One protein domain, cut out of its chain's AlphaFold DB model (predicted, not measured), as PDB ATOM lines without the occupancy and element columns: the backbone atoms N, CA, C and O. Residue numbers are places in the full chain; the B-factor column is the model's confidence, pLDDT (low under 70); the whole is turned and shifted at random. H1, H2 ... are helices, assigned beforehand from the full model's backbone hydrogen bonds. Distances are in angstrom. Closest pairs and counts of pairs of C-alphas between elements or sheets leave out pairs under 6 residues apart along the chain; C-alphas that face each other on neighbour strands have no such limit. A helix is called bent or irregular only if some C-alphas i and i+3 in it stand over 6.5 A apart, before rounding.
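AT A GLANCE: This is residues 2 to 46 of the 265 residues of an uncharacterized protein of Corchorus olitorius (UniProt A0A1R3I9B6). Two helices of unequal length are joined at one end by a short link, and the chain folds back through it, so that the longer H2 runs alongside the shorter H1 with a gap between them. H2 makes the long axis, and residues 35 to 46, of which 35 to 42 belong to H2, stick out as an arm. The printed part has 45 residues with two named helices, H1 then H2, and no named strand; its class is all helix. It is loose, with a radius of gyration of the C-alphas of 13.2 A, and spans 45 by 21 by 8 A.

IN THESE COORDINATES: Find C-alpha 2 at (31.773, -36.279, -15.797), where H1, residues 2 to 13, begins; it runs 17.1 A to C-alpha 13 at (19.448, -46.873, -10.402). Pass six residues to Leu 20, where H2, residues 20 to 42, begins; it runs 33.7 A to C-alpha 42 at (47.609, -42.691, -26.364). H2 is neither bent nor irregular, but only just: C-alphas 38 and 41 are 6.2 A apart.

HOW THE PARTS SIT: Look first at H1, whose N-to-C direction is -0.67 in x, -0.64 in y and 0.38 in z; for H2 you will find 0.78, 0.57 and -0.25. The two are near each other: no pair of their C-alphas is within 8 A, but 11 pairs are within 10 A. Of the O i to N i+4 pairs, 7 of 8 in H1 and 16 of 19 in H2 are within hydrogen-bond range.

THE WHOLE: The C-alphas of Gly 17 and Met 46 are the two farthest apart, at 44.8 A. Residues 16 to 22, of which 20 to 22 belong to H2, stand free. The printed part has no cut, and the link from H1 to H2 is short. The mean pLDDT of the printed part is 80.7; look for low confidence, under 70, at residues 37 to 45.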
ATOM      1  N   ASP A   2      33.021 -36.403 -16.580       76.56
ATOM      2  CA  ASP A   2      31.773 -36.279 -15.797       76.56
ATOM      3  C   ASP A   2      30.539 -36.911 -16.451       76.56
ATOM      4  O   ASP A   2      29.705 -37.511 -15.776       76.56
ATOM      5  N   ARG A   3      30.456 -36.869 -17.785       77.69
ATOM      6  CA  ARG A   3      29.317 -37.409 -18.540       77.69
ATOM      7  C   ARG A   3      29.185 -38.935 -18.424       77.69
ATOM      8  O   ARG A   3      28.067 -39.442 -18.344       77.69
ATOM      9  N   ILE A   4      30.303 -39.667 -18.380       77.25
ATOM     10  CA  ILE A   4      30.305 -41.131 -18.206       77.25
ATOM     11  C   ILE A   4      29.995 -41.492 -16.760       77.25
ATOM     12  O   ILE A   4      29.150 -42.354 -16.519       77.25
ATOM     13  N   SER A   5      30.601 -40.791 -15.800       78.31
ATOM     14  CA  SER A   5      30.309 -40.971 -14.375       78.31
ATOM     15  C   SER A   5      28.827 -40.735 -14.066       78.31
ATOM     16  O   SER A   5      28.204 -41.518 -13.345       78.31
ATOM     17  N   GLN A   6      28.218 -39.718 -14.679       87.62
ATOM     18  CA  GLN A   6      26.791 -39.429 -14.544       87.62
ATOM     19  C   GLN A   6      25.919 -40.541 -15.147       87.62
ATOM     20  O   GLN A   6      24.950 -40.967 -14.518       87.62
ATOM     21  N   LYS A   7      26.291 -41.079 -16.317       82.50
ATOM     22  CA  LYS A   7      25.575 -42.202 -16.946       82.50
ATOM     23  C   LYS A   7      25.719 -43.511 -16.173       82.50
ATOM     24  O   LYS A   7      24.753 -44.265 -16.083       82.50
ATOM     25  N   LEU A   8      26.872 -43.765 -15.560       81.88
ATOM     26  CA  LEU A   8      27.079 -44.898 -14.655       81.88
ATOM     27  C   LEU A   8      26.208 -44.791 -13.398       81.88
ATOM     28  O   LEU A   8      25.593 -45.779 -12.984       81.88
ATOM     29  N   LYS A   9      26.110 -43.586 -12.821       90.25
ATOM     30  CA  LYS A   9      25.235 -43.289 -11.675       90.25
ATOM     31  C   LYS A   9      23.754 -43.456 -12.025       90.25
ATOM     32  O   LYS A   9      22.976 -43.969 -11.229       90.25
ATOM     33  N   GLU A  10      23.365 -43.080 -13.239       87.81
ATOM     34  CA  GLU A  10      22.019 -43.323 -13.761       87.81
ATOM     35  C   GLU A  10      21.759 -44.825 -13.968       87.81
ATOM     36  O   GLU A  10      20.754 -45.340 -13.484       87.81
ATOM     37  N   CYS A  11      22.688 -45.564 -14.589       83.12
ATOM     38  CA  CYS A  11      22.555 -47.008 -14.829       83.12
ATOM     39  C   CYS A  11      22.436 -47.816 -13.532       83.12
ATOM     40  O   CYS A  11      21.702 -48.802 -13.479       83.12
ATOM     41  N   SER A  12      23.120 -47.394 -12.468       85.31
ATOM     42  CA  SER A  12      23.056 -48.067 -11.168       85.31
ATOM     43  C   SER A  12      21.677 -47.965 -10.505       85.31
ATOM     44  O   SER A  12      21.312 -48.883  -9.772       85.31
ATOM     45  N   ARG A  13      20.856 -46.955 -10.845       91.00
ATOM     46  CA  ARG A  13      19.448 -46.873 -10.402       91.00
ATOM     47  C   ARG A  13      18.573 -47.977 -11.009       91.00
ATOM     48  O   ARG A  13      17.589 -48.375 -10.401       91.00
ATOM     49  N   TRP A  14      18.957 -48.516 -12.166       84.31
ATOM     50  CA  TRP A  14      18.205 -49.554 -12.882       84.31
ATOM     51  C   TRP A  14      18.678 -50.983 -12.582       84.31
ATOM     52  O   TRP A  14      18.104 -51.942 -13.096       84.31
ATOM     53  N   LYS A  15      19.701 -51.149 -11.731       80.50
ATOM     54  CA  LYS A  15      20.364 -52.437 -11.459       80.50
ATOM     55  C   LYS A  15      19.425 -53.516 -10.891       80.50
ATOM     56  O   LYS A  15      19.707 -54.697 -11.056       80.50
ATOM     57  N   GLY A  16      18.313 -53.124 -10.263       84.31
ATOM     58  CA  GLY A  16      17.283 -54.044  -9.757       84.31
ATOM     59  C   GLY A  16      16.119 -54.319 -10.720       84.31
ATOM     60  O   GLY A  16      15.457 -55.341 -10.582       84.31
ATOM     61  N   GLY A  17      15.870 -53.437 -11.696       87.69
ATOM     62  CA  GLY A  17      14.751 -53.564 -12.645       87.69
ATOM     63  C   GLY A  17      15.139 -54.180 -13.992       87.69
ATOM     64  O   GLY A  17      14.279 -54.569 -14.778       87.69
ATOM     65  N   ILE A  18      16.438 -54.276 -14.272       86.31
ATOM     66  CA  ILE A  18      16.977 -54.802 -15.524       86.31
ATOM     67  C   ILE A  18      17.443 -56.242 -15.320       86.31
ATOM     68  O   ILE A  18      18.263 -56.540 -14.456       86.31
ATOM     69  N   GLY A  19      16.946 -57.154 -16.158       92.31
ATOM     70  CA  GLY A  19      17.353 -58.556 -16.117       92.31
ATOM     71  C   GLY A  19      18.868 -58.737 -16.293       92.31
ATOM     72  O   GLY A  19      19.501 -58.077 -17.121       92.31
ATOM     73  N   LEU A  20      19.439 -59.707 -15.565       89.44
ATOM     74  CA  LEU A  20      20.875 -60.050 -15.528       89.44
ATOM     75  C   LEU A  20      21.561 -60.094 -16.903       89.44
ATOM     76  O   LEU A  20      22.723 -59.715 -17.039       89.44
ATOM     77  N   ARG A  21      20.856 -60.564 -17.939       89.38
ATOM     78  CA  ARG A  21      21.404 -60.688 -19.295       89.38
ATOM     79  C   ARG A  21      21.665 -59.330 -19.948       89.38
ATOM     80  O   ARG A  21      22.696 -59.163 -20.589       89.38
ATOM     81  N   ILE A  22      20.755 -58.377 -19.767       88.94
ATOM     82  CA  ILE A  22      20.883 -57.016 -20.298       88.94
ATOM     83  C   ILE A  22      21.969 -56.273 -19.514       88.94
ATOM     84  O   ILE A  22      22.820 -55.620 -20.116       88.94
ATOM     85  N   TRP A  23      22.017 -56.468 -18.192       88.69
ATOM     86  CA  TRP A  23      23.048 -55.875 -17.343       88.69
ATOM     87  C   TRP A  23      24.471 -56.257 -17.779       88.69
ATOM     88  O   TRP A  23      25.324 -55.385 -17.922       88.69
ATOM     89  N   ARG A  24      24.722 -57.537 -18.095       90.69
ATOM     90  CA  ARG A  24      26.040 -57.978 -18.600       90.69
ATOM     91  C   ARG A  24      26.441 -57.303 -19.912       90.69
ATOM     92  O   ARG A  24      27.624 -57.051 -20.127       90.69
ATOM     93  N   VAL A  25      25.483 -57.035 -20.802       90.38
ATOM     94  CA  VAL A  25      25.758 -56.351 -22.077       90.38
ATOM     95  C   VAL A  25      26.142 -54.896 -21.824       90.38
ATOM     96  O   VAL A  25      27.124 -54.425 -22.397       90.38
ATOM     97  N   ILE A  26      25.414 -54.215 -20.934       87.12
ATOM     98  CA  ILE A  26      25.726 -52.843 -20.523       87.12
ATOM     99  C   ILE A  26      27.131 -52.799 -19.919       87.12
ATOM    100  O   ILE A  26      27.969 -52.043 -20.399       87.12
ATOM    101  N   GLU A  27      27.433 -53.673 -18.957       87.25
ATOM    102  CA  GLU A  27      28.736 -53.698 -18.289       87.25
ATOM    103  C   GLU A  27      29.894 -53.947 -19.270       87.25
ATOM    104  O   GLU A  27      30.911 -53.249 -19.229       87.25
ATOM    105  N   LYS A  28      29.731 -54.895 -20.202       90.50
ATOM    106  CA  LYS A  28      30.743 -55.180 -21.227       90.50
ATOM    107  C   LYS A  28      30.987 -53.973 -22.138       90.50
ATOM    108  O   LYS A  28      32.141 -53.648 -22.414       90.50
ATOM    109  N   ASN A  29      29.924 -53.299 -22.576       87.50
ATOM    110  CA  ASN A  29      30.037 -52.117 -23.431       87.50
ATOM    111  C   ASN A  29      30.638 -50.922 -22.685       87.50
ATOM    112  O   ASN A  29      31.451 -50.204 -23.260       87.50
ATOM    113  N   THR A  30      30.308 -50.728 -21.407       84.94
ATOM    114  CA  THR A  30      30.901 -49.652 -20.605       84.94
ATOM    115  C   THR A  30      32.395 -49.868 -20.382       84.94
ATOM    116  O   THR A  30      33.167 -48.921 -20.500       84.94
ATOM    117  N   ARG A  31      32.838 -51.112 -20.139       84.94
ATOM    118  CA  ARG A  31      34.277 -51.424 -20.082       84.94
ATOM    119  C   ARG A  31      34.971 -51.122 -21.407       84.94
ATOM    120  O   ARG A  31      36.029 -50.505 -21.397       84.94
ATOM    121  N   ALA A  32      34.374 -51.517 -22.532       84.06
ATOM    122  CA  ALA A  32      34.931 -51.229 -23.853       84.06
ATOM    123  C   ALA A  32      35.037 -49.716 -24.117       84.06
ATOM    124  O   ALA A  32      36.082 -49.252 -24.563       84.06
ATOM    125  N   ALA A  33      34.003 -48.943 -23.773       79.56
ATOM    126  CA  ALA A  33      34.015 -47.487 -23.897       79.56
ATOM    127  C   ALA A  33      35.113 -46.841 -23.036       79.56
ATOM    128  O   ALA A  33      35.861 -46.005 -23.534       79.56
ATOM    129  N   ASN A  34      35.270 -47.290 -21.784       81.31
ATOM    130  CA  ASN A  34      36.341 -46.811 -20.908       81.31
ATOM    131  C   ASN A  34      37.730 -47.135 -21.473       81.31
ATOM    132  O   ASN A  34      38.610 -46.282 -21.444       81.31
ATOM    133  N   TYR A  35      37.932 -48.334 -22.032       78.38
ATOM    134  CA  TYR A  35      39.193 -48.670 -22.696       78.38
ATOM    135  C   TYR A  35      39.463 -47.759 -23.898       78.38
ATOM    136  O   TYR A  35      40.564 -47.229 -24.022       78.38
ATOM    137  N   CYS A  36      38.469 -47.526 -24.757       72.56
ATOM    138  CA  CYS A  36      38.625 -46.634 -25.905       72.56
ATOM    139  C   CYS A  36      38.933 -45.185 -25.496       72.56
ATOM    140  O   CYS A  36      39.715 -44.530 -26.176       72.56
ATOM    141  N   GLU A  37      38.379 -44.686 -24.389       69.50
ATOM    142  CA  GLU A  37      38.730 -43.353 -23.884       69.50
ATOM    143  C   GLU A  37      40.139 -43.282 -23.289       69.50
ATOM    144  O   GLU A  37      40.856 -42.317 -23.551       69.50
ATOM    145  N   VAL A  38      40.577 -44.307 -22.551       68.19
ATOM    146  CA  VAL A  38      41.956 -44.377 -22.031       68.19
ATOM    147  C   VAL A  38      42.961 -44.370 -23.185       68.19
ATOM    148  O   VAL A  38      43.964 -43.656 -23.138       68.19
ATOM    149  N   TYR A  39      42.665 -45.104 -24.259       59.47
ATOM    150  CA  TYR A  39      43.519 -45.127 -25.443       59.47
ATOM    151  C   TYR A  39      43.337 -43.926 -26.366       59.47
ATOM    152  O   TYR A  39      44.219 -43.691 -27.181       59.47
ATOM    153  N   ASN A  40      42.280 -43.124 -26.230       64.25
ATOM    154  CA  ASN A  40      42.122 -41.910 -27.036       64.25
ATOM    155  C   ASN A  40      43.239 -40.899 -26.772       64.25
ATOM    156  O   ASN A  40      43.585 -40.153 -27.675       64.25
ATOM    157  N   ASN A  41      43.838 -40.904 -25.576       64.81
ATOM    158  CA  ASN A  41      44.993 -40.060 -25.260       64.81
ATOM    159  C   ASN A  41      46.316 -40.649 -25.776       64.81
ATOM    160  O   ASN A  41      47.228 -39.906 -26.112       64.81
ATOM    161  N   VAL A  42      46.413 -41.980 -25.868       66.94
ATOM    162  CA  VAL A  42      47.609 -42.691 -26.364       66.94
ATOM    163  C   VAL A  42      47.638 -42.741 -27.894       66.94
ATOM    164  O   VAL A  42      48.703 -42.757 -28.503       66.94
ATOM    165  N   LEU A  43      46.462 -42.753 -28.520       64.81
ATOM    166  CA  LEU A  43      46.267 -42.801 -29.964       64.81
ATOM    167  C   LEU A  43      45.932 -41.435 -30.558       64.81
ATOM    168  O   LEU A  43      45.504 -41.396 -31.711       64.81
ATOM    169  N   GLN A  44      46.116 -40.327 -29.825       66.62
ATOM    170  CA  GLN A  44      46.067 -39.027 -30.485       66.62
ATOM    171  C   GLN A  44      47.139 -39.059 -31.575       66.62
ATOM    172  O   GLN A  44      48.320 -39.214 -31.249       66.62
ATOM    173  N   PRO A  45      46.763 -38.990 -32.866       66.38
ATOM    174  CA  PRO A  45      47.769 -38.833 -33.895       66.38
ATOM    175  C   PRO A  45      48.551 -37.579 -33.514       66.38
ATOM    176  O   PRO A  45      47.930 -36.560 -33.204       66.38
ATOM    177  N   MET A  46      49.885 -37.678 -33.464       71.88
ATOM    178  CA  MET A  46      50.731 -36.524 -33.155       71.88
ATOM    179  C   MET A  46      50.210 -35.301 -33.925       71.88
ATOM    180  O   MET A  46      49.921 -35.450 -35.122       71.88
TER     181      MET A  46